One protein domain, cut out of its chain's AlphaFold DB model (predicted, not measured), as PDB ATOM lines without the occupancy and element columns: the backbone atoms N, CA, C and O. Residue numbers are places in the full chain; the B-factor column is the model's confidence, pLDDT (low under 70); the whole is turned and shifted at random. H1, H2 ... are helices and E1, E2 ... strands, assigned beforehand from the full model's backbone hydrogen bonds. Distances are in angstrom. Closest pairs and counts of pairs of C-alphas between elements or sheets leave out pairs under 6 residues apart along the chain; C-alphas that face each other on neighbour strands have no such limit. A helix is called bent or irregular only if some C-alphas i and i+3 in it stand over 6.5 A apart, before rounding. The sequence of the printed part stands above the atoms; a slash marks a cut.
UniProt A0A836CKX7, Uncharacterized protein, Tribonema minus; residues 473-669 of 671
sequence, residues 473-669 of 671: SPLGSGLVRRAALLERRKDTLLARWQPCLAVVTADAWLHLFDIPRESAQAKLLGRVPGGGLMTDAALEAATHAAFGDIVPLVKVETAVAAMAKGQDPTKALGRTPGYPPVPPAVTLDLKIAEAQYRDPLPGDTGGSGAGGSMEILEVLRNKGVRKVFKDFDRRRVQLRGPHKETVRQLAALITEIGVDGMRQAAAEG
ATOM      1  N   SER A 473      24.970 -44.216 -36.565       66.62
ATOM      2  CA  SER A 473      23.757 -44.642 -35.864       66.62
ATOM      3  C   SER A 473      22.524 -44.270 -36.697       66.62
ATOM      4  O   SER A 473      22.488 -43.175 -37.252       66.62
ATOM      5  N   PRO A 474      21.477 -45.111 -36.766       66.44
ATOM      6  CA  PRO A 474      20.246 -44.762 -37.479       66.44
ATOM      7  C   PRO A 474      19.628 -43.436 -37.016       66.44
ATOM      8  O   PRO A 474      18.987 -42.752 -37.808       66.44
ATOM      9  N   LEU A 475      19.872 -43.052 -35.757       75.75
ATOM     10  CA  LEU A 475      19.479 -41.757 -35.197       75.75
ATOM     11  C   LEU A 475      20.340 -40.581 -35.681       75.75
ATOM     12  O   LEU A 475      19.872 -39.452 -35.648       75.75
ATOM     13  N   GLY A 476      21.566 -40.841 -36.138       75.94
ATOM     14  CA  GLY A 476      22.440 -39.862 -36.792       75.94
ATOM     15  C   GLY A 476      22.156 -39.690 -38.287       75.94
ATOM     16  O   GLY A 476      22.792 -38.873 -38.941       75.94
ATOM     17  N   SER A 477      21.200 -40.443 -38.845       79.25
ATOM     18  CA  SER A 477      20.752 -40.252 -40.224       79.25
ATOM     19  C   SER A 477      20.212 -38.835 -40.416       79.25
ATOM     20  O   SER A 477      19.386 -38.387 -39.629       79.25
ATOM     21  N   GLY A 478      20.563 -38.174 -41.525       78.56
ATOM     22  CA  GLY A 478      19.979 -36.875 -41.896       78.56
ATOM     23  C   GLY A 478      18.455 -36.897 -42.112       78.56
ATOM     24  O   GLY A 478      17.840 -35.844 -42.256       78.56
ATOM     25  N   LEU A 479      17.835 -38.085 -42.120       79.75
ATOM     26  CA  LEU A 479      16.379 -38.253 -42.102       79.75
ATOM     27  C   LEU A 479      15.765 -38.069 -40.710       79.75
ATOM     28  O   LEU A 479      14.554 -37.910 -40.613       79.75
ATOM     29  N   VAL A 480      16.553 -38.110 -39.635       88.12
ATOM     30  CA  VAL A 480      16.089 -37.862 -38.268       88.12
ATOM     31  C   VAL A 480      16.412 -36.412 -37.928       88.12
ATOM     32  O   VAL A 480      17.572 -36.035 -37.818       88.12
ATOM     33  N   ARG A 481      15.382 -35.578 -37.751       90.94
ATOM     34  CA  ARG A 481      15.579 -34.195 -37.284       90.94
ATOM     35  C   ARG A 481      15.879 -34.167 -35.795       90.94
ATOM     36  O   ARG A 481      16.649 -33.329 -35.336       90.94
ATOM     37  N   ARG A 482      15.224 -35.047 -35.029       93.31
ATOM     38  CA  ARG A 482      15.398 -35.125 -33.579       93.31
ATOM     39  C   ARG A 482      14.984 -36.482 -33.036       93.31
ATOM     40  O   ARG A 482      13.965 -37.025 -33.446       93.31
ATOM     41  N   ALA A 483      15.722 -36.986 -32.054       92.38
ATOM     42  CA  ALA A 483      15.310 -38.125 -31.247       92.38
ATOM     43  C   ALA A 483      15.365 -37.760 -29.761       92.38
ATOM     44  O   ALA A 483      16.246 -37.015 -29.333       92.38
ATOM     45  N   ALA A 484      14.408 -38.246 -28.978       92.19
ATOM     46  CA  ALA A 484      14.354 -37.996 -27.545       92.19
ATOM     47  C   ALA A 484      13.754 -39.184 -26.795       92.19
ATOM     48  O   ALA A 484      12.730 -39.744 -27.191       92.19
ATOM     49  N   LEU A 485      14.371 -39.537 -25.672       91.44
ATOM     50  CA  LEU A 485      13.829 -40.514 -24.740       91.44
ATOM     51  C   LEU A 485      12.781 -39.851 -23.830       91.44
ATOM     52  O   LEU A 485      13.093 -38.916 -23.092       91.44
ATOM     53  N   LEU A 486      11.538 -40.330 -23.883       93.56
ATOM     54  CA  LEU A 486      10.382 -39.751 -23.190       93.56
ATOM     55  C   LEU A 486       9.535 -40.841 -22.524       93.56
ATOM     56  O   LEU A 486       9.787 -42.034 -22.665       93.56
ATOM     57  N   GLU A 487       8.492 -40.436 -21.812       93.12
ATOM     58  CA  GLU A 487       7.400 -41.303 -21.396       93.12
ATOM     59  C   GLU A 487       6.096 -40.865 -22.060       93.12
ATOM     60  O   GLU A 487       5.707 -39.699 -22.002       93.12
ATOM     61  N   ARG A 488       5.378 -41.822 -22.642       94.75
ATOM     62  CA  ARG A 488       4.056 -41.646 -23.236       94.75
ATOM     63  C   ARG A 488       2.968 -42.119 -22.289       94.75
ATOM     64  O   ARG A 488       3.044 -43.228 -21.758       94.75
ATOM     65  N   ARG A 489       1.919 -41.321 -22.098       94.31
ATOM     66  CA  ARG A 489       0.724 -41.772 -21.377       94.31
ATOM     67  C   ARG A 489      -0.051 -42.743 -22.265       94.31
ATOM     68  O   ARG A 489      -0.398 -42.407 -23.393       94.31
ATOM     69  N   LYS A 490      -0.307 -43.957 -21.774       91.75
ATOM     70  CA  LYS A 490      -1.223 -44.895 -22.436       91.75
ATOM     71  C   LYS A 490      -2.660 -44.577 -22.039       91.75
ATOM     72  O   LYS A 490      -2.961 -44.519 -20.845       91.75
ATOM     73  N   ASP A 491      -3.527 -44.446 -23.039       84.94
ATOM     74  CA  ASP A 491      -4.978 -44.288 -22.880       84.94
ATOM     75  C   ASP A 491      -5.630 -45.641 -22.572       84.94
ATOM     76  O   ASP A 491      -6.393 -46.210 -23.347       84.94
ATOM     77  N   THR A 492      -5.256 -46.207 -21.430       85.06
ATOM     78  CA  THR A 492      -5.902 -47.377 -20.833       85.06
ATOM     79  C   THR A 492      -6.735 -46.938 -19.631       85.06
ATOM     80  O   THR A 492      -6.462 -45.884 -19.058       85.06
ATOM     81  N   LEU A 493      -7.714 -47.754 -19.204       85.62
ATOM     82  CA  LEU A 493      -8.570 -47.480 -18.028       85.62
ATOM     83  C   LEU A 493      -7.769 -47.047 -16.786       85.62
ATOM     84  O   LEU A 493      -8.233 -46.241 -15.987       85.62
ATOM     85  N   LEU A 494      -6.541 -47.550 -16.658       87.12
ATOM     86  CA  LEU A 494      -5.539 -47.055 -15.724       87.12
ATOM     87  C   LEU A 494      -4.484 -46.283 -16.513       87.12
ATOM     88  O   LEU A 494      -3.650 -46.883 -17.197       87.12
ATOM     89  N   ALA A 495      -4.528 -44.955 -16.435       85.69
ATOM     90  CA  ALA A 495      -3.541 -44.098 -17.075       85.69
ATOM     91  C   ALA A 495      -2.136 -44.424 -16.545       85.69
ATOM     92  O   ALA A 495      -1.842 -44.219 -15.367       85.69
ATOM     93  N   ARG A 496      -1.256 -44.924 -17.420       90.56
ATOM     94  CA  ARG A 496       0.115 -45.310 -17.059       90.56
ATOM     95  C   ARG A 496       1.112 -44.687 -18.028       90.56
ATOM     96  O   ARG A 496       0.935 -44.764 -19.241       90.56
ATOM     97  N   TRP A 497       2.185 -44.118 -17.489       91.06
ATOM     98  CA  TRP A 497       3.308 -43.590 -18.266       91.06
ATOM     99  C   TRP A 497       4.230 -44.722 -18.703       91.06
ATOM    100  O   TRP A 497       4.646 -45.527 -17.866       91.06
ATOM    101  N   GLN A 498       4.476 -44.837 -20.006       92.00
ATOM    102  CA  GLN A 498       5.286 -45.863 -20.651       92.00
ATOM    103  C   GLN A 498       6.524 -45.215 -21.282       92.00
ATOM    104  O   GLN A 498       6.353 -44.357 -22.143       92.00
ATOM    105  N   PRO A 499       7.745 -45.644 -20.925       91.88
ATOM    106  CA  PRO A 499       8.963 -45.244 -21.624       91.88
ATOM    107  C   PRO A 499       8.846 -45.444 -23.134       91.88
ATOM    108  O   PRO A 499       8.403 -46.505 -23.583       91.88
ATOM    109  N   CYS A 500       9.241 -44.445 -23.911       93.81
ATOM    110  CA  CYS A 500       9.263 -44.505 -25.362       93.81
ATOM    111  C   CYS A 500      10.408 -43.679 -25.953       93.81
ATOM    112  O   CYS A 500      10.770 -42.626 -25.430       93.81
ATOM    113  N   LEU A 501      10.937 -44.130 -27.087       93.38
ATOM    114  CA  LEU A 501      11.803 -43.322 -27.938       93.38
ATOM    115  C   LEU A 501      10.926 -42.545 -28.921       93.38
ATOM    116  O   LEU A 501      10.196 -43.148 -29.706       93.38
ATOM    117  N   ALA A 502      10.991 -41.221 -28.864       94.75
ATOM    118  CA  ALA A 502      10.356 -40.329 -29.819       94.75
ATOM    119  C   ALA A 502      11.353 -39.960 -30.918       94.75
ATOM    120  O   ALA A 502      12.445 -39.487 -30.610       94.75
ATOM    121  N   VAL A 503      10.982 -40.162 -32.180       94.12
ATOM    122  CA  VAL A 503      11.808 -39.851 -33.352       94.12
ATOM    123  C   VAL A 503      11.008 -38.951 -34.284       94.12
ATOM    124  O   VAL A 503       9.970 -39.364 -34.792       94.12
ATOM    125  N   VAL A 504      11.489 -37.727 -34.486       94.81
ATOM    126  CA  VAL A 504      10.969 -36.773 -35.469       94.81
ATOM    127  C   VAL A 504      11.791 -36.890 -36.739       94.81
ATOM    128  O   VAL A 504      13.011 -36.689 -36.716       94.81
ATOM    129  N   THR A 505      11.128 -37.192 -37.844       93.69
ATOM    130  CA  THR A 505      11.760 -37.384 -39.146       93.69
ATOM    131  C   THR A 505      11.709 -36.115 -40.003       93.69
ATOM    132  O   THR A 505      10.964 -35.167 -39.741       93.69
ATOM    133  N   ALA A 506      12.566 -36.065 -41.023       87.88
ATOM    134  CA  ALA A 506      12.721 -34.941 -41.945       87.88
ATOM    135  C   ALA A 506      11.468 -34.684 -42.791       87.88
ATOM    136  O   ALA A 506      11.215 -33.551 -43.185       87.88
ATOM    137  N   ASP A 507      10.663 -35.716 -43.016       86.38
ATOM    138  CA  ASP A 507       9.395 -35.683 -43.741       86.38
ATOM    139  C   ASP A 507       8.181 -35.375 -42.846       86.38
ATOM    140  O   ASP A 507       7.042 -35.553 -43.277       86.38
ATOM    141  N   ALA A 508       8.430 -34.827 -41.651       93.44
ATOM    142  CA  ALA A 508       7.424 -34.335 -40.713       93.44
ATOM    143  C   ALA A 508       6.553 -35.426 -40.069       93.44
ATOM    144  O   ALA A 508       5.386 -35.186 -39.772       93.44
ATOM    145  N   TRP A 509       7.122 -36.595 -39.771       93.38
ATOM    146  CA  TRP A 509       6.466 -37.593 -38.926       93.38
ATOM    147  C   TRP A 509       7.079 -37.637 -37.530       93.38
ATOM    148  O   TRP A 509       8.268 -37.381 -37.329       93.38
ATOM    149  N   LEU A 510       6.250 -37.981 -36.546       95.31
ATOM    150  CA  LEU A 510       6.694 -38.361 -35.211       95.31
ATOM    151  C   LEU A 510       6.365 -39.828 -34.965       95.31
ATOM    152  O   LEU A 510       5.199 -40.205 -34.841       95.31
ATOM    153  N   HIS A 511       7.409 -40.634 -34.818       93.75
ATOM    154  CA  HIS A 511       7.318 -42.043 -34.466       93.75
ATOM    155  C   HIS A 511       7.643 -42.238 -32.985       93.75
ATOM    156  O   HIS A 511       8.681 -41.796 -32.494       93.75
ATOM    157  N   LEU A 512       6.756 -42.919 -32.263       94.19
ATOM    158  CA  LEU A 512       6.919 -43.253 -30.852       94.19
ATOM    159  C   LEU A 512       7.099 -44.760 -30.703       94.19
ATOM    160  O   LEU A 512       6.161 -45.525 -30.924       94.19
ATOM    161  N   PHE A 513       8.284 -45.190 -30.285       92.19
ATOM    162  CA  PHE A 513       8.608 -46.596 -30.049       92.19
ATOM    163  C   PHE A 513       8.522 -46.892 -28.556       92.19
ATOM    164  O   PHE A 513       9.314 -46.366 -27.780       92.19
ATOM    165  N   ASP A 514       7.561 -47.716 -28.135       91.88
ATOM    166  CA  ASP A 514       7.455 -48.128 -26.734       91.88
ATOM    167  C   ASP A 514       8.695 -48.959 -26.344       91.88
ATOM    168  O   ASP A 514       8.989 -49.986 -26.954       91.88
ATOM    169  N   ILE A 515       9.389 -48.549 -25.282       87.25
ATOM    170  CA  ILE A 515      10.546 -49.265 -24.737       87.25
ATOM    171  C   ILE A 515      10.064 -50.188 -23.609       87.25
ATOM    172  O   ILE A 515       9.304 -49.741 -22.738       87.25
ATOM    173  N   PRO A 516      10.485 -51.467 -23.559       83.38
ATOM    174  CA  PRO A 516      10.154 -52.356 -22.450       83.38
ATOM    175  C   PRO A 516      10.614 -51.776 -21.107       83.38
ATOM    176  O   PRO A 516      11.762 -51.363 -20.961       83.38
ATOM    177  N   ARG A 517       9.743 -51.780 -20.088       78.38
ATOM    178  CA  ARG A 517      10.056 -51.206 -18.757       78.38
ATOM    179  C   ARG A 517      11.218 -51.885 -18.042       78.38
ATOM    180  O   ARG A 517      11.802 -51.311 -17.132       78.38
ATOM    181  N   GLU A 518      11.490 -53.126 -18.415       75.94
ATOM    182  CA  GLU A 518      12.554 -53.933 -17.830       75.94
ATOM    183  C   GLU A 518      13.937 -53.539 -18.361       75.94
ATOM    184  O   GLU A 518      14.939 -53.861 -17.716       75.94
ATOM    185  N   SER A 519      13.990 -52.806 -19.481       73.88
ATOM    186  CA  SER A 519      15.238 -52.294 -20.049       73.88
ATOM    187  C   SER A 519      15.971 -51.388 -19.058       73.88
ATOM    188  O   SER A 519      15.360 -50.675 -18.252       73.88
ATOM    189  N   ALA A 520      17.302 -51.399 -19.113       65.50
ATOM    190  CA  ALA A 520      18.112 -50.504 -18.292       65.50
ATOM    191  C   ALA A 520      17.820 -49.019 -18.617       65.50
ATOM    192  O   ALA A 520      17.896 -48.162 -17.736       65.50
ATOM    193  N   GLN A 521      17.330 -48.740 -19.826       67.31
ATOM    194  CA  GLN A 521      17.071 -47.403 -20.338       67.31
ATOM    195  C   GLN A 521      15.714 -46.883 -19.845       67.31
ATOM    196  O   GLN A 521      15.582 -45.709 -19.501       67.31
ATOM    197  N   ALA A 522      14.733 -47.770 -19.659       63.47
ATOM    198  CA  ALA A 522      13.509 -47.451 -18.927       63.47
ATOM    199  C   ALA A 522      13.768 -47.138 -17.442       63.47
ATOM    200  O   ALA A 522      13.054 -46.327 -16.852       63.47
ATOM    201  N   LYS A 523      14.790 -47.751 -16.828       70.69
ATOM    202  CA  LYS A 523      15.166 -47.472 -15.429       70.69
ATOM    203  C   LYS A 523      15.851 -46.111 -15.272       70.69
ATOM    204  O   LYS A 523      15.638 -45.465 -14.248       70.69
ATOM    205  N   LEU A 524      16.589 -45.658 -16.290       69.06
ATOM    206  CA  LEU A 524      17.221 -44.329 -16.331       69.06
ATOM    207  C   LEU A 524      16.199 -43.181 -16.302       69.06
ATOM    208  O   LEU A 524      16.448 -42.169 -15.655       69.06
ATOM    209  N   LEU A 525      15.020 -43.356 -16.911       68.69
ATOM    210  CA  LEU A 525      13.919 -42.382 -16.823       68.69
ATOM    211  C   LEU A 525      13.297 -42.295 -15.416       68.69
ATOM    212  O   LEU A 525      12.759 -41.255 -15.050       68.69
ATOM    213  N   GLY A 526      13.349 -43.384 -14.639       61.94
ATOM    214  CA  GLY A 526      12.649 -43.505 -13.354       61.94
ATOM    215  C   GLY A 526      13.492 -43.222 -12.105       61.94
ATOM    216  O   GLY A 526      12.927 -42.964 -11.044       61.94
ATOM    217  N   ARG A 527      14.826 -43.287 -12.186       59.97
ATOM    218  CA  ARG A 527      15.734 -43.041 -11.052       59.97
ATOM    219  C   ARG A 527      17.082 -42.526 -11.548       59.97
ATOM    220  O   ARG A 527      17.853 -43.302 -12.100       59.97
ATOM    221  N   VAL A 528      17.421 -41.279 -11.218       52.16
ATOM    222  CA  VAL A 528      18.825 -40.920 -10.976       52.16
ATOM    223  C   VAL A 528      19.090 -41.191  -9.492       52.16
ATOM    224  O   VAL A 528      18.562 -40.464  -8.644       52.16
ATOM    225  N   PRO A 529      19.834 -42.248  -9.123       44.81
ATOM    226  CA  PRO A 529      20.224 -42.464  -7.738       44.81
ATOM    227  C   PRO A 529      21.137 -41.301  -7.328       44.81
ATOM    228  O   PRO A 529      22.243 -41.181  -7.842       44.81
ATOM    229  N   GLY A 530      20.655 -40.413  -6.454       55.69
ATOM    230  CA  GLY A 530      21.440 -39.288  -5.926       55.69
ATOM    231  C   GLY A 530      20.973 -37.879  -6.305       55.69
ATOM    232  O   GLY A 530      21.634 -36.924  -5.922       55.69
ATOM    233  N   GLY A 531      19.853 -37.708  -7.021       58.75
ATOM    234  CA  GLY A 531      19.234 -36.383  -7.216       58.75
ATOM    235  C   GLY A 531      20.014 -35.387  -8.093       58.75
ATOM    236  O   GLY A 531      19.600 -34.238  -8.207       58.75
ATOM    237  N   GLY A 532      21.112 -35.807  -8.727       61.69
ATOM    238  CA  GLY A 532      21.821 -34.996  -9.718       61.69
ATOM    239  C   GLY A 532      21.035 -34.890 -11.027       61.69
ATOM    240  O   GLY A 532      20.466 -35.876 -11.495       61.69
ATOM    241  N   LEU A 533      21.002 -33.700 -11.629       62.97
ATOM    242  CA  LEU A 533      20.483 -33.511 -12.986       62.97
ATOM    243  C   LEU A 533      21.331 -34.332 -13.969       62.97
ATOM    244  O   LEU A 533      22.558 -34.240 -13.970       62.97
ATOM    245  N   MET A 534      20.677 -35.152 -14.791       70.56
ATOM    246  CA  MET A 534      21.329 -35.876 -15.883       70.56
ATOM    247  C   MET A 534      21.807 -34.852 -16.923       70.56
ATOM    248  O   MET A 534      21.034 -33.979 -17.309       70.56
ATOM    249  N   THR A 535      23.070 -34.921 -17.348       80.25
ATOM    250  CA  THR A 535      23.607 -34.000 -18.361       80.25
ATOM    251  C   THR A 535      23.014 -34.302 -19.741       80.25
ATOM    252  O   THR A 535      22.665 -35.451 -20.025       80.25
ATOM    253  N   ASP A 536      22.944 -33.300 -20.626       71.25
ATOM    254  CA  ASP A 536      22.418 -33.471 -21.991       71.25
ATOM    255  C   ASP A 536      23.152 -34.584 -22.761       71.25
ATOM    256  O   ASP A 536      22.517 -35.430 -23.385       71.25
ATOM    257  N   ALA A 537      24.479 -34.675 -22.614       74.56
ATOM    258  CA  ALA A 537      25.288 -35.735 -23.221       74.56
ATOM    259  C   ALA A 537      24.933 -37.141 -22.696       74.56
ATOM    260  O   ALA A 537      24.933 -38.114 -23.451       74.56
ATOM    261  N   ALA A 538      24.602 -37.270 -21.405       77.31
ATOM    262  CA  ALA A 538      24.172 -38.546 -20.838       77.31
ATOM    263  C   ALA A 538      22.775 -38.942 -21.345       77.31
ATOM    264  O   ALA A 538      22.519 -40.125 -21.577       77.31
ATOM    265  N   LEU A 539      21.883 -37.967 -21.544       76.94
ATOM    266  CA  LEU A 539      20.554 -38.194 -22.114       76.94
ATOM    267  C   LEU A 539      20.632 -38.601 -23.593       76.94
ATOM    268  O   LEU A 539      19.913 -39.504 -24.024       76.94
ATOM    269  N   GLU A 540      21.521 -37.978 -24.360       75.44
ATOM    270  CA  GLU A 540      21.794 -38.336 -25.753       75.44
ATOM    271  C   GLU A 540      22.368 -39.758 -25.856       75.44
ATOM    272  O   GLU A 540      21.826 -40.598 -26.579       75.44
ATOM    273  N   ALA A 541      23.368 -40.091 -25.033       76.81
ATOM    274  CA  ALA A 541      23.908 -41.447 -24.945       76.81
ATOM    275  C   ALA A 541      22.832 -42.480 -24.556       76.81
ATOM    276  O   ALA A 541      22.758 -43.557 -25.153       76.81
ATOM    277  N   ALA A 542      21.950 -42.147 -23.605       76.62
ATOM    278  CA  ALA A 542      20.823 -42.999 -23.222       76.62
ATOM    279  C   ALA A 542      19.795 -43.159 -24.354       76.62
ATOM    280  O   ALA A 542      19.216 -44.234 -24.505       76.62
ATOM    281  N   THR A 543      19.593 -42.126 -25.175       75.69
ATOM    282  CA  THR A 543      18.709 -42.156 -26.350       75.69
ATOM    283  C   THR A 543      19.258 -43.107 -27.420       75.69
ATOM    284  O   THR A 543      18.520 -43.959 -27.920       75.69
ATOM    285  N   HIS A 544      20.565 -43.054 -27.701       73.62
ATOM    286  CA  HIS A 544      21.231 -44.019 -28.585       73.62
ATOM    287  C   HIS A 544      21.204 -45.448 -28.025       73.62
ATOM    288  O   HIS A 544      20.928 -46.396 -28.762       73.62
ATOM    289  N   ALA A 545      21.427 -45.615 -26.720       74.12
ATOM    290  CA  ALA A 545      21.363 -46.920 -26.066       74.12
ATOM    291  C   ALA A 545      19.941 -47.511 -26.069       74.12
ATOM    292  O   ALA A 545      19.773 -48.722 -26.199       74.12
ATOM    293  N   ALA A 546      18.906 -46.674 -25.959       70.50
ATOM    294  CA  ALA A 546      17.508 -47.103 -25.989       70.50
ATOM    295  C   ALA A 546      17.087 -47.622 -27.370       70.50
ATOM    296  O   ALA A 546      16.283 -48.547 -27.462       70.50
ATOM    297  N   PHE A 547      17.662 -47.076 -28.444       72.62
ATOM    298  CA  PHE A 547      17.455 -47.602 -29.793       72.62
ATOM    299  C   PHE A 547      17.943 -49.056 -29.922       72.62
ATOM    300  O   PHE A 547      17.261 -49.881 -30.527       72.62
ATOM    301  N   GLY A 548      19.068 -49.396 -29.280       65.06
ATOM    302  CA  GLY A 548      19.579 -50.771 -29.209       65.06
ATOM    303  C   GLY A 548      18.682 -51.744 -28.430       65.06
ATOM    304  O   GLY A 548      18.715 -52.942 -28.695       65.06
ATOM    305  N   ASP A 549      17.844 -51.247 -27.514       66.19
ATOM    306  CA  ASP A 549      16.844 -52.064 -26.807       66.19
ATOM    307  C   ASP A 549      15.563 -52.278 -27.639       66.19
ATOM    308  O   ASP A 549      14.861 -53.275 -27.457       66.19
ATOM    309  N   ILE A 550      15.240 -51.341 -28.539       65.81
ATOM    310  CA  ILE A 550      14.075 -51.409 -29.441       65.81
ATOM    311  C   ILE A 550      14.371 -52.299 -30.649       65.81
ATOM    312  O   ILE A 550      13.490 -53.015 -31.121       65.81
ATOM    313  N   VAL A 551      15.607 -52.274 -31.146       59.84
ATOM    314  CA  VAL A 551      16.086 -53.165 -32.204       59.84
ATOM    315  C   VAL A 551      16.870 -54.283 -31.527       59.84
ATOM    316  O   VAL A 551      18.070 -54.120 -31.318       59.84
ATOM    317  N   PRO A 552      16.229 -55.401 -31.129       54.06
ATOM    318  CA  PRO A 552      16.918 -56.441 -30.384       54.06
ATOM    319  C   PRO A 552      18.104 -56.952 -31.202       54.06
ATOM    320  O   PRO A 552      17.938 -57.613 -32.227       54.06
ATOM    321  N   LEU A 553      19.312 -56.657 -30.723       52.03
ATOM    322  CA  LEU A 553      20.515 -57.340 -31.167       52.03
ATOM    323  C   LEU A 553      20.320 -58.818 -30.845       52.03
ATOM    324  O   LEU A 553      20.175 -59.203 -29.680       52.03
ATOM    325  N   VAL A 554      20.262 -59.649 -31.885       50.53
ATOM    326  CA  VAL A 554      20.205 -61.101 -31.723       50.53
ATOM    327  C   VAL A 554      21.414 -61.496 -30.884       50.53
ATOM    328  O   VAL A 554      22.554 -61.339 -31.318       50.53
ATOM    329  N   LYS A 555      21.178 -61.982 -29.660       52.34
ATOM    330  CA  LYS A 555      22.249 -62.527 -28.826       52.34
ATOM    331  C   LYS A 555      22.776 -63.777 -29.521       52.34
ATOM    332  O   LYS A 555      22.168 -64.846 -29.444       52.34
ATOM    333  N   VAL A 556      23.892 -63.606 -30.226       48.75
ATOM    334  CA  VAL A 556      24.564 -64.631 -31.038       48.75
ATOM    335  C   VAL A 556      24.753 -65.919 -30.235       48.75
ATOM    336  O   VAL A 556      24.475 -67.006 -30.726       48.75
ATOM    337  N   GLU A 557      25.093 -65.799 -28.954       49.19
ATOM    338  CA  GLU A 557      25.286 -66.917 -28.024       49.19
ATOM    339  C   GLU A 557      24.030 -67.786 -27.846       49.19
ATOM    340  O   GLU A 557      24.121 -69.009 -27.766       49.19
ATOM    341  N   THR A 558      22.839 -67.179 -27.822       53.62
ATOM    342  CA  THR A 558      21.570 -67.900 -27.633       53.62
ATOM    343  C   THR A 558      21.138 -68.612 -28.916       53.62
ATOM    344  O   THR A 558      20.664 -69.747 -28.859       53.62
ATOM    345  N   ALA A 559      21.367 -67.989 -30.076       50.94
ATOM    346  CA  ALA A 559      21.125 -68.604 -31.381       50.94
ATOM    347  C   ALA A 559      22.089 -69.776 -31.646       50.94
ATOM    348  O   ALA A 559      21.670 -70.834 -32.114       50.94
ATOM    349  N   VAL A 560      23.364 -69.629 -31.274       49.19
ATOM    350  CA  VAL A 560      24.375 -70.693 -31.372       49.19
ATOM    351  C   VAL A 560      24.053 -71.852 -30.422       49.19
ATOM    352  O   VAL A 560      24.076 -73.009 -30.839       49.19
ATOM    353  N   ALA A 561      23.658 -71.572 -29.174       59.69
ATOM    354  CA  ALA A 561      23.261 -72.608 -28.214       59.69
ATOM    355  C   ALA A 561      22.011 -73.396 -28.651       59.69
ATOM    356  O   ALA A 561      21.882 -74.581 -28.336       59.69
ATOM    357  N   ALA A 562      21.095 -72.757 -29.381       63.50
ATOM    358  CA  ALA A 562      19.920 -73.396 -29.963       63.50
ATOM    359  C   ALA A 562      20.271 -74.312 -31.139       63.50
ATOM    360  O   ALA A 562      19.872 -75.479 -31.154       63.50
ATOM    361  N   MET A 563      21.088 -73.807 -32.070       51.28
ATOM    362  CA  MET A 563      21.582 -74.580 -33.212       51.28
ATOM    363  C   MET A 563      22.386 -75.802 -32.752       51.28
ATOM    364  O   MET A 563      22.195 -76.897 -33.276       51.28
ATOM    365  N   ALA A 564      23.202 -75.659 -31.703       53.97
ATOM    366  CA  ALA A 564      23.944 -76.769 -31.105       53.97
ATOM    367  C   ALA A 564      23.040 -77.872 -30.517       53.97
ATOM    368  O   ALA A 564      23.441 -79.033 -30.458       53.97
ATOM    369  N   LYS A 565      21.810 -77.534 -30.106       68.88
ATOM    370  CA  LYS A 565      20.808 -78.483 -29.589       68.88
ATOM    371  C   LYS A 565      19.902 -79.063 -30.680       68.88
ATOM    372  O   LYS A 565      18.943 -79.761 -30.353       68.88
ATOM    373  N   GLY A 566      20.157 -78.757 -31.957       55.34
ATOM    374  CA  GLY A 566      19.260 -79.113 -33.062       55.34
ATOM    375  C   GLY A 566      17.888 -78.439 -32.962       55.34
ATOM    376  O   GLY A 566      16.934 -78.870 -33.609       55.34
ATOM    377  N   GLN A 567      17.764 -77.405 -32.126       65.31
ATOM    378  CA  GLN A 567      16.562 -76.597 -32.037       65.31
ATOM    379  C   GLN A 567      16.633 -75.518 -33.108       65.31
ATOM    380  O   GLN A 567      17.681 -74.918 -33.339       65.31
ATOM    381  N   ASP A 568      15.496 -75.257 -33.742       51.12
ATOM    382  CA  ASP A 568      15.351 -74.104 -34.615       51.12
ATOM    383  C   ASP A 568      15.747 -72.840 -33.820       51.12
ATOM    384  O   ASP A 568      15.122 -72.566 -32.783       51.12
ATOM    385  N   PRO A 569      16.786 -72.089 -34.239       51.09
ATOM    386  CA  PRO A 569      17.236 -70.903 -33.518       51.09
ATOM    387  C   PRO A 569      16.109 -69.883 -33.341       51.09
ATOM    388  O   PRO A 569      16.086 -69.168 -32.340       51.09
ATOM    389  N   THR A 570      15.114 -69.885 -34.235       48.69
ATOM    390  CA  THR A 570      13.919 -69.042 -34.109       48.69
ATOM    391  C   THR A 570      13.007 -69.472 -32.950       48.69
ATOM    392  O   THR A 570      12.444 -68.624 -32.261       48.69
ATOM    393  N   LYS A 571      12.908 -70.775 -32.644       55.84
ATOM    394  CA  LYS A 571      12.112 -71.292 -31.514       55.84
ATOM    395  C   LYS A 571      12.791 -71.070 -30.165       55.84
ATOM    396  O   LYS A 571      12.118 -70.754 -29.187       55.84
ATOM    397  N   ALA A 572      14.112 -71.226 -30.098       56.41
ATOM    398  CA  ALA A 572      14.873 -71.078 -28.857       56.41
ATOM    399  C   ALA A 572      15.078 -69.614 -28.429       56.41
ATOM    400  O   ALA A 572      15.226 -69.341 -27.240       56.41
ATOM    401  N   LEU A 573      15.020 -68.668 -29.374       55.59
ATOM    402  CA  LEU A 573      14.934 -67.230 -29.089       55.59
ATOM    403  C   LEU A 573      13.549 -66.806 -28.548       55.59
ATOM    404  O   LEU A 573      13.332 -65.632 -28.255       55.59
ATOM    405  N   GLY A 574      12.612 -67.749 -28.382       44.59
ATOM    406  CA  GLY A 574      11.344 -67.533 -27.688       44.59
ATOM    407  C   GLY A 574      10.325 -66.670 -28.434       44.59
ATOM    408  O   GLY A 574       9.383 -66.206 -27.794       44.59
ATOM    409  N   ARG A 575      10.469 -66.434 -29.751       39.59
ATOM    410  CA  ARG A 575       9.527 -65.627 -30.551       39.59
ATOM    411  C   ARG A 575       9.616 -65.906 -32.061       39.59
ATOM    412  O   ARG A 575      10.680 -66.163 -32.600       39.59
ATOM    413  N   THR A 576       8.450 -65.830 -32.703       37.84
ATOM    414  CA  THR A 576       8.103 -66.092 -34.114       37.84
ATOM    415  C   THR A 576       9.096 -65.589 -35.180       37.84
ATOM    416  O   THR A 576       9.654 -64.503 -35.023       37.84
ATOM    417  N   PRO A 577       9.254 -66.321 -36.305       36.25
ATOM    418  CA  PRO A 577      10.094 -65.916 -37.431       36.25
ATOM    419  C   PRO A 577       9.558 -64.620 -38.051       36.25
ATOM    420  O   PRO A 577       8.387 -64.540 -38.416       36.25
ATOM    421  N   GLY A 578      10.419 -63.605 -38.151       38.44
ATOM    422  CA  GLY A 578      10.092 -62.313 -38.752       38.44
ATOM    423  C   GLY A 578       9.470 -61.315 -37.782       38.44
ATOM    424  O   GLY A 578       8.329 -60.912 -37.979       38.44
ATOM    425  N   TYR A 579      10.213 -60.849 -36.771       40.06
ATOM    426  CA  TYR A 579       9.883 -59.531 -36.227       40.06
ATOM    427  C   TYR A 579      10.236 -58.496 -37.305       40.06
ATOM    428  O   TYR A 579      11.425 -58.332 -37.593       40.06
ATOM    429  N   PRO A 580       9.253 -57.814 -37.931       45.19
ATOM    430  CA  PRO A 580       9.545 -56.563 -38.620       45.19
ATOM    431  C   PRO A 580      10.232 -55.603 -37.629       45.19
ATOM    432  O   PRO A 580      10.132 -55.826 -36.413       45.19
ATOM    433  N   PRO A 581      10.923 -54.544 -38.103       56.38
ATOM    434  CA  PRO A 581      11.346 -53.454 -37.220       56.38
ATOM    435  C   PRO A 581      10.192 -53.133 -36.269       56.38
ATOM    436  O   PRO A 581       9.059 -53.051 -36.748       56.38
ATOM    437  N   VAL A 582      10.447 -53.069 -34.950       65.31
ATOM    438  CA  VAL A 582       9.388 -52.853 -33.947       65.31
ATOM    439  C   VAL A 582       8.564 -51.668 -34.434       65.31
ATOM    440  O   VAL A 582       9.106 -50.562 -34.488       65.31
ATOM    441  N   PRO A 583       7.313 -51.888 -34.880       74.31
ATOM    442  CA  PRO A 583       6.575 -50.819 -35.508       74.31
ATOM    443  C   PRO A 583       6.366 -49.735 -34.454       74.31
ATOM    444  O   PRO A 583       6.170 -50.056 -33.273       74.31
ATOM    445  N   PRO A 584       6.425 -48.458 -34.848       85.75
ATOM    446  CA  PRO A 584       6.140 -47.382 -33.920       85.75
ATOM    447  C   PRO A 584       4.759 -47.611 -33.303       85.75
ATOM    448  O   PRO A 584       3.768 -47.813 -34.003       85.75
ATOM    449  N   ALA A 585       4.700 -47.597 -31.973       87.88
ATOM    450  CA  ALA A 585       3.463 -47.770 -31.220       87.88
ATOM    451  C   ALA A 585       2.456 -46.660 -31.548       87.88
ATOM    452  O   ALA A 585       1.244 -46.869 -31.486       87.88
ATOM    453  N   VAL A 586       2.968 -45.478 -31.891       92.44
ATOM    454  CA  VAL A 586       2.197 -44.363 -32.432       92.44
ATOM    455  C   VAL A 586       3.030 -43.694 -33.516       92.44
ATOM    456  O   VAL A 586       4.217 -43.456 -33.320       92.44
ATOM    457  N   THR A 587       2.397 -43.381 -34.638       92.81
ATOM    458  CA  THR A 587       2.938 -42.493 -35.668       92.81
ATOM    459  C   THR A 587       1.952 -41.350 -35.841       92.81
ATOM    460  O   THR A 587       0.749 -41.623 -35.917       92.81
ATOM    461  N   LEU A 588       2.451 -40.116 -35.820       93.31
ATOM    462  CA  LEU A 588       1.673 -38.886 -35.979       93.31
ATOM    463  C   LEU A 588       2.218 -38.095 -37.168       93.31
ATOM    464  O   LEU A 588       3.438 -37.933 -37.270       93.31
ATOM    465  N   ASP A 589       1.328 -37.594 -38.020       93.00
ATOM    466  CA  ASP A 589       1.673 -36.633 -39.067       93.00
ATOM    467  C   ASP A 589       1.767 -35.241 -38.436       93.00
ATOM    468  O   ASP A 589       0.771 -34.656 -37.996       93.00
ATOM    469  N   LEU A 590       2.982 -34.704 -38.356       93.50
ATOM    470  CA  LEU A 590       3.219 -33.430 -37.691       93.50
ATOM    471  C   LEU A 590       2.689 -32.241 -38.491       93.50
ATOM    472  O   LEU A 590       2.481 -31.188 -37.900       93.50
ATOM    473  N   LYS A 591       2.407 -32.391 -39.793       89.69
ATOM    474  CA  LYS A 591       1.861 -31.303 -40.629       89.69
ATOM    475  C   LYS A 591       0.453 -30.884 -40.210       89.69
ATOM    476  O   LYS A 591       0.014 -29.782 -40.528       89.69
ATOM    477  N   ILE A 592      -0.257 -31.778 -39.523       89.69
ATOM    478  CA  ILE A 592      -1.629 -31.597 -39.032       89.69
ATOM    479  C   ILE A 592      -1.718 -31.734 -37.506       89.69
ATOM    480  O   ILE A 592      -2.807 -31.934 -36.959       89.69
ATOM    481  N   ALA A 593      -0.579 -31.654 -36.814       92.12
ATOM    482  CA  ALA A 593      -0.509 -31.750 -35.367       92.12
ATOM    483  C   ALA A 593      -0.118 -30.414 -34.730       92.12
ATOM    484  O   ALA A 593       0.701 -29.662 -35.250       92.12
ATOM    485  N   GLU A 594      -0.678 -30.151 -33.553       92.94
ATOM    486  CA  GLU A 594      -0.288 -29.044 -32.686       92.94
ATOM    487  C   GLU A 594       0.291 -29.614 -31.390       92.94
ATOM    488  O   GLU A 594      -0.293 -30.522 -30.790       92.94
ATOM    489  N   ALA A 595       1.434 -29.095 -30.940       95.06
ATOM    490  CA  ALA A 595       2.015 -29.455 -29.653       95.06
ATOM    491  C   ALA A 595       1.884 -28.302 -28.654       95.06
ATOM    492  O   ALA A 595       2.310 -27.174 -28.902       95.06
ATOM    493  N   GLN A 596       1.341 -28.606 -27.478       95.38
ATOM    494  CA  GLN A 596       1.232 -27.678 -26.361       95.38
ATOM    495  C   GLN A 596       2.117 -28.147 -25.213       95.38
ATOM    496  O   GLN A 596       1.885 -29.187 -24.593       95.38
ATOM    497  N   TYR A 597       3.145 -27.359 -24.924       95.50
ATOM    498  CA  TYR A 597       4.012 -27.566 -23.775       95.50
ATOM    499  C   TYR A 597       3.327 -27.090 -22.486       95.50
ATOM    500  O   TYR A 597       2.708 -26.026 -22.462       95.50
ATOM    501  N   ARG A 598       3.450 -27.861 -21.401       92.31
ATOM    502  CA  ARG A 598       2.930 -27.513 -20.074       92.31
ATOM    503  C   ARG A 598       4.046 -27.560 -19.042       92.31
ATOM    504  O   ARG A 598       4.662 -28.607 -18.816       92.31
ATOM    505  N   ASP A 599       4.263 -26.416 -18.399       88.88
ATOM    506  CA  ASP A 599       5.122 -26.331 -17.226       88.88
ATOM    507  C   ASP A 599       4.566 -27.218 -16.096       88.88
ATOM    508  O   ASP A 599       3.345 -27.308 -15.928       88.88
ATOM    509  N   PRO A 600       5.438 -27.884 -15.320       83.38
ATOM    510  CA  PRO A 600       5.002 -28.636 -14.152       83.38
ATOM    511  C   PRO A 600       4.335 -27.690 -13.145       83.38
ATOM    512  O   PRO A 600       4.867 -26.621 -12.837       83.38
ATOM    513  N   LEU A 601       3.159 -28.072 -12.641       80.75
ATOM    514  CA  LEU A 601       2.431 -27.271 -11.658       80.75
ATOM    515  C   LEU A 601       3.224 -27.203 -10.340       80.75
ATOM    516  O   LEU A 601       3.736 -28.230  -9.880       80.75
ATOM    517  N   PRO A 602       3.314 -26.023  -9.696       77.12
ATOM    518  CA  PRO A 602       3.949 -25.897  -8.391       77.12
ATOM    519  C   PRO A 602       3.173 -26.738  -7.366       77.12
ATOM    520  O   PRO A 602       2.039 -26.418  -7.025       77.12
ATOM    521  N   GLY A 603       3.776 -27.839  -6.909       72.12
ATOM    522  CA  GLY A 603       3.173 -28.779  -5.954       72.12
ATOM    523  C   GLY A 603       3.048 -30.224  -6.449       72.12
ATOM    524  O   GLY A 603       2.807 -31.108  -5.632       72.12
ATOM    525  N   ASP A 604       3.281 -30.500  -7.736       67.88
ATOM    526  CA  ASP A 604       3.309 -31.869  -8.278       67.88
ATOM    527  C   ASP A 604       4.667 -32.548  -7.998       67.88
ATOM    528  O   ASP A 604       5.420 -32.932  -8.891       67.88
ATOM    529  N   THR A 605       5.040 -32.632  -6.716       59.44
ATOM    530  CA  THR A 605       6.289 -33.250  -6.226       59.44
ATOM    531  C   THR A 605       6.155 -34.762  -6.007       59.44
ATOM    532  O   THR A 605       7.037 -35.399  -5.426       59.44
ATOM    533  N   GLY A 606       5.060 -35.359  -6.489       53.75
ATOM    534  CA  GLY A 606       4.720 -36.771  -6.342       53.75
ATOM    535  C   GLY A 606       5.619 -37.711  -7.152       53.75
ATOM    536  O   GLY A 606       5.208 -38.272  -8.160       53.75
ATOM    537  N   GLY A 607       6.849 -37.927  -6.685       53.41
ATOM    538  CA  GLY A 607       7.620 -39.158  -6.912       53.41
ATOM    539  C   GLY A 607       8.303 -39.361  -8.271       53.41
ATOM    540  O   GLY A 607       9.056 -40.318  -8.422       53.41
ATOM    541  N   SER A 608       8.116 -38.480  -9.247       54.19
ATOM    542  CA  SER A 608       8.808 -38.513 -10.541       54.19
ATOM    543  C   SER A 608       9.215 -37.081 -10.846       54.19
ATOM    544  O   SER A 608       8.335 -36.240 -10.960       54.19
ATOM    545  N   GLY A 609      10.522 -36.803 -10.876       58.06
ATOM    546  CA  GLY A 609      11.113 -35.458 -10.826       58.06
ATOM    547  C   GLY A 609      10.517 -34.427 -11.789       58.06
ATOM    548  O   GLY A 609       9.828 -34.792 -12.734       58.06
ATOM    549  N   ALA A 610      10.822 -33.151 -11.520       61.81
ATOM    550  CA  ALA A 610      10.337 -31.903 -12.135       61.81
ATOM    551  C   ALA A 610      10.506 -31.781 -13.672       61.81
ATOM    552  O   ALA A 610      11.063 -30.812 -14.192       61.81
ATOM    553  N   GLY A 611      10.040 -32.779 -14.407       78.25
ATOM    554  CA  GLY A 611      10.103 -32.888 -15.849       78.25
ATOM    555  C   GLY A 611       9.024 -32.055 -16.527       78.25
ATOM    556  O   GLY A 611       7.957 -31.797 -15.972       78.25
ATOM    557  N   GLY A 612       9.304 -31.632 -17.757       88.56
ATOM    558  CA  GLY A 612       8.299 -31.005 -18.609       88.56
ATOM    559  C   GLY A 612       7.286 -32.036 -19.107       88.56
ATOM    560  O   GLY A 612       7.630 -33.201 -19.328       88.56
ATOM    561  N   SER A 613       6.050 -31.599 -19.338       92.25
ATOM    562  CA  SER A 613       5.054 -32.387 -20.065       92.25
ATOM    563  C   SER A 613       4.607 -31.637 -21.313       92.25
ATOM    564  O   SER A 613       4.652 -30.410 -21.362       92.25
ATOM    565  N   MET A 614       4.209 -32.366 -22.344       95.69
ATOM    566  CA  MET A 614       3.607 -31.799 -23.539       95.69
ATOM    567  C   MET A 614       2.460 -32.674 -24.021       95.69
ATOM    568  O   MET A 614       2.415 -33.887 -23.801       95.69
ATOM    569  N   GLU A 615       1.521 -32.033 -24.687       95.75
ATOM    570  CA  GLU A 615       0.351 -32.657 -25.266       95.75
ATOM    571  C   GLU A 615       0.344 -32.385 -26.762       95.75
ATOM    572  O   GLU A 615       0.409 -31.231 -27.174       95.75
ATOM    573  N   ILE A 616       0.286 -33.445 -27.561       94.56
ATOM    574  CA  ILE A 616       0.183 -33.362 -29.013       94.56
ATOM    575  C   ILE A 616      -1.258 -33.682 -29.398       94.56
ATOM    576  O   ILE A 616      -1.801 -34.712 -28.984       94.56
ATOM    577  N   LEU A 617      -1.865 -32.799 -30.179       92.62
ATOM    578  CA  LEU A 617      -3.195 -32.950 -30.750       92.62
ATOM    579  C   LEU A 617      -3.050 -33.051 -32.269       92.62
ATOM    580  O   LEU A 617      -2.786 -32.057 -32.935       92.62
ATOM    581  N   GLU A 618      -3.209 -34.255 -32.809       90.31
ATOM    582  CA  GLU A 618      -3.267 -34.503 -34.253       90.31
ATOM    583  C   GLU A 618      -4.729 -34.404 -34.715       90.31
ATOM    584  O   GLU A 618      -5.609 -35.100 -34.192       90.31
ATOM    585  N   VAL A 619      -5.001 -33.507 -35.668       85.75
ATOM    586  CA  VAL A 619      -6.346 -33.272 -36.212       85.75
ATOM    587  C   VAL A 619      -6.539 -34.142 -37.447       85.75
ATOM    588  O   VAL A 619      -6.091 -33.803 -38.542       85.75
ATOM    589  N   LEU A 620      -7.227 -35.273 -37.298       81.19
ATOM    590  CA  LEU A 620      -7.443 -36.196 -38.408       81.19
ATOM    591  C   LEU A 620      -8.506 -35.632 -39.359       81.19
ATOM    592  O   LEU A 620      -9.635 -35.323 -38.968       81.19
ATOM    593  N   ARG A 621      -8.162 -35.522 -40.648       68.81
ATOM    594  CA  ARG A 621      -9.139 -35.207 -41.696       68.81
ATOM    595  C   ARG A 621     -10.090 -36.390 -41.843       68.81
ATOM    596  O   ARG A 621      -9.700 -37.456 -42.319       68.81
ATOM    597  N   ASN A 622     -11.345 -36.199 -41.445       62.16
ATOM    598  CA  ASN A 622     -12.369 -37.224 -41.588       62.16
ATOM    599  C   ASN A 622     -12.649 -37.455 -43.084       62.16
ATOM    600  O   ASN A 622     -13.254 -36.618 -43.747       62.16
ATOM    601  N   LYS A 623     -12.199 -38.588 -43.642       55.91
ATOM    602  CA  LYS A 623     -12.375 -38.932 -45.070       55.91
ATOM    603  C   LYS A 623     -13.802 -39.409 -45.419       55.91
ATOM    604  O   LYS A 623     -14.010 -40.016 -46.464       55.91
ATOM    605  N   GLY A 624     -14.790 -39.167 -44.554       56.19
ATOM    606  CA  GLY A 624     -16.156 -39.682 -44.685       56.19
ATOM    607  C   GLY A 624     -17.221 -38.588 -44.799       56.19
ATOM    608  O   GLY A 624     -17.141 -37.557 -44.141       56.19
ATOM    609  N   VAL A 625     -18.261 -38.863 -45.593       48.97
ATOM    610  CA  VAL A 625     -19.412 -38.011 -45.984       48.97
ATOM    611  C   VAL A 625     -20.347 -37.630 -44.808       48.97
ATOM    612  O   VAL A 625     -21.547 -37.449 -44.974       48.97
ATOM    613  N   ARG A 626     -19.846 -37.465 -43.579       47.62
ATOM    614  CA  ARG A 626     -20.631 -36.907 -42.460       47.62
ATOM    615  C   ARG A 626     -20.434 -35.396 -42.381       47.62
ATOM    616  O   ARG A 626     -19.910 -34.862 -41.415       47.62
ATOM    617  N   LYS A 627     -20.905 -34.700 -43.418       48.41
ATOM    618  CA  LYS A 627     -20.824 -33.238 -43.603       48.41
ATOM    619  C   LYS A 627     -21.657 -32.396 -42.607       48.41
ATOM    620  O   LYS A 627     -21.898 -31.228 -42.881       48.41
ATOM    621  N   VAL A 628     -22.137 -32.956 -41.489       52.75
ATOM    622  CA  VAL A 628     -23.171 -32.296 -40.657       52.75
ATOM    623  C   VAL A 628     -22.845 -32.225 -39.156       52.75
ATOM    624  O   VAL A 628     -23.467 -31.432 -38.458       52.75
ATOM    625  N   PHE A 629     -21.824 -32.926 -38.645       46.28
ATOM    626  CA  PHE A 629     -21.421 -32.781 -37.236       46.28
ATOM    627  C   PHE A 629     -19.968 -32.307 -37.115       46.28
ATOM    628  O   PHE A 629     -19.060 -32.873 -37.712       46.28
ATOM    629  N   LYS A 630     -19.795 -31.212 -36.365       55.97
ATOM    630  CA  LYS A 630     -18.615 -30.337 -36.217       55.97
ATOM    631  C   LYS A 630     -17.406 -30.958 -35.494       55.97
ATOM    632  O   LYS A 630     -16.489 -30.227 -35.122       55.97
ATOM    633  N   ASP A 631     -17.377 -32.269 -35.310       59.22
ATOM    634  CA  ASP A 631     -16.386 -32.910 -34.455       59.22
ATOM    635  C   ASP A 631     -15.284 -33.525 -35.324       59.22
ATOM    636  O   ASP A 631     -15.435 -34.593 -35.916       59.22
ATOM    637  N   PHE A 632     -14.167 -32.805 -35.456       70.88
ATOM    638  CA  PHE A 632     -12.932 -33.379 -35.987       70.88
ATOM    639  C   PHE A 632     -12.456 -34.481 -35.037       70.88
ATOM    640  O   PHE A 632     -12.363 -34.243 -33.830       70.88
ATOM    641  N   ASP A 633     -12.106 -35.654 -35.569       78.62
ATOM    642  CA  ASP A 633     -11.461 -36.692 -34.770       78.62
ATOM    643  C   ASP A 633     -10.072 -36.197 -34.360       78.62
ATOM    644  O   ASP A 633      -9.190 -35.962 -35.189       78.62
ATOM    645  N   ARG A 634      -9.895 -35.979 -33.057       86.44
ATOM    646  CA  ARG A 634      -8.634 -35.513 -32.481       86.44
ATOM    647  C   ARG A 634      -7.935 -36.680 -31.822       86.44
ATOM    648  O   ARG A 634      -8.454 -37.265 -30.869       86.44
ATOM    649  N   ARG A 635      -6.728 -36.986 -32.286       90.19
ATOM    650  CA  ARG A 635      -5.855 -37.933 -31.605       90.19
ATOM    651  C   ARG A 635      -4.979 -37.165 -30.627       90.19
ATOM    652  O   ARG A 635      -4.182 -36.319 -31.016       90.19
ATOM    653  N   ARG A 636      -5.152 -37.452 -29.341       93.88
ATOM    654  CA  ARG A 636      -4.393 -36.829 -28.256       93.88
ATOM    655  C   ARG A 636      -3.267 -37.758 -27.824       93.88
ATOM    656  O   ARG A 636      -3.515 -38.922 -27.530       93.88
ATOM    657  N   VAL A 637      -2.044 -37.247 -27.737       95.75
ATOM    658  CA  VAL A 637      -0.894 -37.985 -27.203       95.75
ATOM    659  C   VAL A 637      -0.202 -37.134 -26.151       95.75
ATOM    660  O   VAL A 637       0.264 -36.036 -26.433       95.75
ATOM    661  N   GLN A 638      -0.131 -37.638 -24.919       95.75
ATOM    662  CA  GLN A 638       0.575 -36.961 -23.832       95.75
ATOM    663  C   GLN A 638       1.963 -37.562 -23.653       95.75
ATOM    664  O   GLN A 638       2.102 -38.775 -23.458       95.75
ATOM    665  N   LEU A 639       2.975 -36.700 -23.691       95.44
ATOM    666  CA  LEU A 639       4.376 -37.037 -23.498       95.44
ATOM    667  C   LEU A 639       4.928 -36.267 -22.296       95.44
ATOM    668  O   LEU A 639       4.571 -35.116 -22.061       95.44
ATOM    669  N   ARG A 640       5.815 -36.890 -21.529       93.31
ATOM    670  CA  ARG A 640       6.609 -36.209 -20.502       93.31
ATOM    671  C   ARG A 640       8.047 -36.684 -20.568       93.31
ATOM    672  O   ARG A 640       8.310 -37.789 -21.030       93.31
ATOM    673  N   GLY A 641       8.974 -35.856 -20.123       89.62
ATOM    674  CA  GLY A 641      10.393 -36.185 -20.147       89.62
ATOM    675  C   GLY A 641      11.103 -35.671 -18.904       89.62
ATOM    676  O   GLY A 641      10.644 -34.700 -18.303       89.62
ATOM    677  N   PRO A 642      12.228 -36.294 -18.521       83.88
ATOM    678  CA  PRO A 642      12.972 -35.914 -17.323       83.88
ATOM    679  C   PRO A 642      13.574 -34.509 -17.445       83.88
ATOM    680  O   PRO A 642      13.721 -33.814 -16.445       83.88
ATOM    681  N   HIS A 643      13.891 -34.075 -18.670       87.12
ATOM    682  CA  HIS A 643      14.499 -32.782 -18.934       87.12
ATOM    683  C   HIS A 643      13.484 -31.814 -19.543       87.12
ATOM    684  O   HIS A 643      13.003 -31.991 -20.666       87.12
ATOM    685  N   LYS A 644      13.158 -30.777 -18.769       90.38
ATOM    686  CA  LYS A 644      12.180 -29.742 -19.108       90.38
ATOM    687  C   LYS A 644      12.433 -29.132 -20.487       90.38
ATOM    688  O   LYS A 644      11.510 -29.004 -21.291       90.38
ATOM    689  N   GLU A 645      13.691 -28.792 -20.742       90.19
ATOM    690  CA  GLU A 645      14.114 -28.099 -21.951       90.19
ATOM    691  C   GLU A 645      14.039 -29.007 -23.182       90.19
ATOM    692  O   GLU A 645      13.574 -28.582 -24.232       90.19
ATOM    693  N   THR A 646      14.356 -30.295 -23.044       89.25
ATOM    694  CA  THR A 646      14.244 -31.264 -24.145       89.25
ATOM    695  C   THR A 646      12.796 -31.426 -24.604       89.25
ATOM    696  O   THR A 646      12.528 -31.450 -25.804       89.25
ATOM    697  N   VAL A 647      11.852 -31.492 -23.658       93.50
ATOM    698  CA  VAL A 647      10.413 -31.570 -23.960       93.50
ATOM    699  C   VAL A 647       9.922 -30.269 -24.594       93.50
ATOM    700  O   VAL A 647       9.170 -30.308 -25.563       93.50
ATOM    701  N   ARG A 648      10.378 -29.115 -24.093       94.44
ATOM    702  CA  ARG A 648      10.034 -27.803 -24.654       94.44
ATOM    703  C   ARG A 648      10.535 -27.645 -26.088       94.44
ATOM    704  O   ARG A 648       9.767 -27.235 -26.949       94.44
ATOM    705  N   GLN A 649      11.791 -27.993 -26.352       94.19
ATOM    706  CA  GLN A 649      12.372 -27.901 -27.688       94.19
ATOM    707  C   GLN A 649      11.707 -28.869 -28.667       94.19
ATOM    708  O   GLN A 649      11.497 -28.521 -29.824       94.19
ATOM    709  N   LEU A 650      11.341 -30.071 -28.210       94.75
ATOM    710  CA  LEU A 650      10.591 -31.007 -29.037       94.75
ATOM    711  C   LEU A 650       9.184 -30.479 -29.353       94.75
ATOM    712  O   LEU A 650       8.764 -30.559 -30.502       94.75
ATOM    713  N   ALA A 651       8.483 -29.902 -28.371       95.88
ATOM    714  CA  ALA A 651       7.189 -29.260 -28.599       95.88
ATOM    715  C   ALA A 651       7.307 -28.092 -29.590       95.88
ATOM    716  O   ALA A 651       6.513 -28.008 -30.519       95.88
ATOM    717  N   ALA A 652       8.325 -27.238 -29.439       95.44
ATOM    718  CA  ALA A 652       8.581 -26.124 -30.350       95.44
ATOM    719  C   ALA A 652       8.838 -26.605 -31.787       95.44
ATOM    720  O   ALA A 652       8.223 -26.083 -32.710       95.44
ATOM    721  N   LEU A 653       9.668 -27.642 -31.962       95.38
ATOM    722  CA  LEU A 653       9.939 -28.249 -33.267       95.38
ATOM    723  C   LEU A 653       8.666 -28.819 -33.907       95.38
ATOM    724  O   LEU A 653       8.438 -28.632 -35.098       95.38
ATOM    725  N   ILE A 654       7.833 -29.517 -33.130       95.50
ATOM    726  CA  ILE A 654       6.568 -30.067 -33.634       95.50
ATOM    727  C   ILE A 654       5.630 -28.937 -34.071       95.50
ATOM    728  O   ILE A 654       5.051 -29.014 -35.151       95.50
ATOM    729  N   THR A 655       5.510 -27.877 -33.270       94.56
ATOM    730  CA  THR A 655       4.668 -26.720 -33.600       94.56
ATOM    731  C   THR A 655       5.178 -25.970 -34.828       94.56
ATOM    732  O   THR A 655       4.371 -25.582 -35.665       94.56
ATOM    733  N   GLU A 656       6.493 -25.801 -34.982       95.25
ATOM    734  CA  GLU A 656       7.107 -25.218 -36.184       95.25
ATOM    735  C   GLU A 656       6.740 -26.027 -37.436       95.25
ATOM    736  O   GLU A 656       6.188 -25.477 -38.389       95.25
ATOM    737  N   ILE A 657       6.946 -27.348 -37.391       93.31
ATOM    738  CA  ILE A 657       6.605 -28.260 -38.490       93.31
ATOM    739  C   ILE A 657       5.103 -28.208 -38.815       93.31
ATOM    740  O   ILE A 657       4.734 -28.186 -39.990       93.31
ATOM    741  N   GLY A 658       4.238 -28.170 -37.800       90.56
ATOM    742  CA  GLY A 658       2.789 -28.079 -37.985       90.56
ATOM    743  C   GLY A 658       2.340 -26.748 -38.586       90.56
ATOM    744  O   GLY A 658       1.493 -26.730 -39.478       90.56
ATOM    745  N   VAL A 659       2.933 -25.626 -38.165       90.56
ATOM    746  CA  VAL A 659       2.653 -24.300 -38.744       90.56
ATOM    747  C   VAL A 659       3.057 -24.253 -40.214       90.56
ATOM    748  O   VAL A 659       2.280 -23.771 -41.042       90.56
ATOM    749  N   ASP A 660       4.234 -24.775 -40.556       90.00
ATOM    750  CA  ASP A 660       4.695 -24.821 -41.943       90.00
ATOM    751  C   ASP A 660       3.841 -25.771 -42.792       90.00
ATOM    752  O   ASP A 660       3.448 -25.412 -43.903       90.00
ATOM    753  N   GLY A 661       3.455 -26.926 -42.242       86.25
ATOM    754  CA  GLY A 661       2.525 -27.857 -42.882       86.25
ATOM    755  C   GLY A 661       1.156 -27.232 -43.163       86.25
ATOM    756  O   GLY A 661       0.629 -27.367 -44.268       86.25
ATOM    757  N   MET A 662       0.597 -26.482 -42.208       82.38
ATOM    758  CA  MET A 662      -0.670 -25.765 -42.389       82.38
ATOM    759  C   MET A 662      -0.562 -24.623 -43.403       82.38
ATOM    760  O   MET A 662      -1.473 -24.445 -44.212       82.38
ATOM    761  N   ARG A 663       0.540 -23.863 -43.395       87.38
ATOM    762  CA  ARG A 663       0.795 -22.818 -44.403       87.38
ATOM    763  C   ARG A 663       0.886 -23.410 -45.801       87.38
ATOM    764  O   ARG A 663       0.294 -22.858 -46.725       87.38
ATOM    765  N   GLN A 664       1.588 -24.531 -45.942       84.62
ATOM    766  CA  GLN A 664       1.706 -25.235 -47.211       84.62
ATOM    767  C   GLN A 664       0.339 -25.750 -47.684       84.62
ATOM    768  O   GLN A 664      -0.054 -25.475 -48.813       84.62
ATOM    769  N   ALA A 665      -0.442 -26.378 -46.801       77.94
ATOM    770  CA  ALA A 665      -1.792 -26.837 -47.126       77.94
ATOM    771  C   ALA A 665      -2.748 -25.684 -47.502       77.94
ATOM    772  O   ALA A 665      -3.601 -25.855 -48.372       77.94
ATOM    773  N   ALA A 666      -2.619 -24.511 -46.872       80.25
ATOM    774  CA  ALA A 666      -3.389 -23.319 -47.232       80.25
ATOM    775  C   ALA A 666      -2.977 -22.757 -48.605       80.25
ATOM    776  O   ALA A 666      -3.838 -22.364 -49.389       80.25
ATOM    777  N   ALA A 667      -1.677 -22.754 -48.920       83.56
ATOM    778  CA  ALA A 667      -1.170 -22.348 -50.232       83.56
ATOM    779  C   ALA A 667      -1.607 -23.307 -51.354       83.56
ATOM    780  O   ALA A 667      -1.867 -22.869 -52.472       83.56
ATOM    781  N   GLU A 668      -1.739 -24.597 -51.043       82.31
ATOM    782  CA  GLU A 668      -2.235 -25.641 -51.951       82.31
ATOM    783  C   GLU A 668      -3.772 -25.630 -52.110       82.31
ATOM    784  O   GLU A 668      -4.326 -26.464 -52.821       82.31
ATOM    785  N   GLY A 669      -4.487 -24.694 -51.467       75.75
ATOM    786  CA  GLY A 669      -5.949 -24.582 -51.565       75.75
ATOM    787  C   GLY A 669      -6.706 -25.719 -50.871       75.75
ATOM    788  O   GLY A 669      -7.874 -25.963 -51.166       75.75
TER     789      GLY A 669
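This is residues 473 to 669 of the 671 residues of an uncharacterized protein of Tribonema minus (UniProt A0A836CKX7). A single antiparallel sheet of seven strands is folded back on itself, curled like part of a barrel, and wraps round one long helix, H5. H1 and H2 pack on strands E1 and E2 of this sheet, while H3 and H4 form a small head far from it, joined to the body by residues 551 to 555 and 573 to 585, and residues 623 to 630 of the loop between E6 and E7 stick out. The printed part has 197 residues, with five named helices and seven named strands in the order E1 E2 E3 H1 H2 H3 H4 E4 E5 E6 E7 H5, and the sheet runs E4 E3 E2 E1 E7 E6 E5. The class is mixed, helices and strands; the whole is only just compact, close to loose, with a radius of gyration of the C-alphas of 19.7 A and spans of 64 by 47 by 38 A.

The sheet holds E1, residues 480 to 490, 24.5 A long from C-alpha 480 at (16.089, -37.862, -38.268); E2, residues 496 to 505, 26.2 A; E3, residues 509 to 514, 16.1 A; E4, residues 586 to 589; E5, residues 593 to 598, 16.2 A; E6, residues 612 to 620, 25.8 A; and E7, residues 633 to 641, 26.3 A. E1 bends by 70 degrees at residue 485, and E2 bends by 59 degrees at residue 499. H5, residues 644 to 667, is 34.7 A long and ends with C-alpha 667 at (-1.170, -22.348, -50.232). H1 is residues 520 to 526, and H2, residues 536 to 550, is 21.1 A long. H3, residues 556 to 564, ends with C-alpha 564 at (23.944, -76.769, -31.105), and H4 is residues 569 to 572.

The strongly twisted sheet is a folded sheet, bent back into two leaves that face each other: E4 E3 E2 face E7 E6 E5, with E1 as the hinge. E1 E2 E3 and E5 E6 E7 are each a meander, every strand after the first being the antiparallel neighbour of the one before. At the hinge, N 487 of E1 and O 640 of E7 are 2.8 A apart, and N 486 of E1 and O 500 of E2 are 2.9 A apart, both within hydrogen-bond range. Also within range are N 503 and O 511 of E2 and E3, 2.8 A, N 588 and O 510 of edge strand E4 and E3, 2.9 A, N 616 and O 637 of E6 and E7, 2.8 A, and N 596 and O 615 of edge strand E5 and E6, 2.8 A. The sheet curls round H5; the closest C-alphas of E5 and H5 are those of Ala 595 and Ala 651, 5.3 A apart. H2 is on the sheet at a height of 8.3 A and runs across the strands, at 70 degrees to E1 on the local plane. H1 is on the sheet too, at a height of 9.2 A. H1 and H2 touch, closest at the C-alphas of Gln 521 and Ala 546, 5.7 A, at a steep tilt of 51 degrees, opposite ways. H3 and H4 touch, closest at the C-alphas of Ala 559 and Pro 569, 5.0 A; neither is on the sheet, and H2 and H3 are apart. Every O i to N i+4 pair is within hydrogen-bond range in H3 and H5, against 10 of 11 in H2 and 1 of 3 in H1, where 3 of 4 O i to N i+3 pairs are within range; H4 is too short for an O i to N i+4 pair.

The two farthest C-alphas, those of Ala 564 and Val 628, are 65.5 A apart. The printed part has no cut. The links H4 to E4, E5 to E6 and E6 to E7 are long. The mean pLDDT of the printed part is 76.3; 68 residues are under 70, among them 548 to 582, 604 to 610 and 621 to 631.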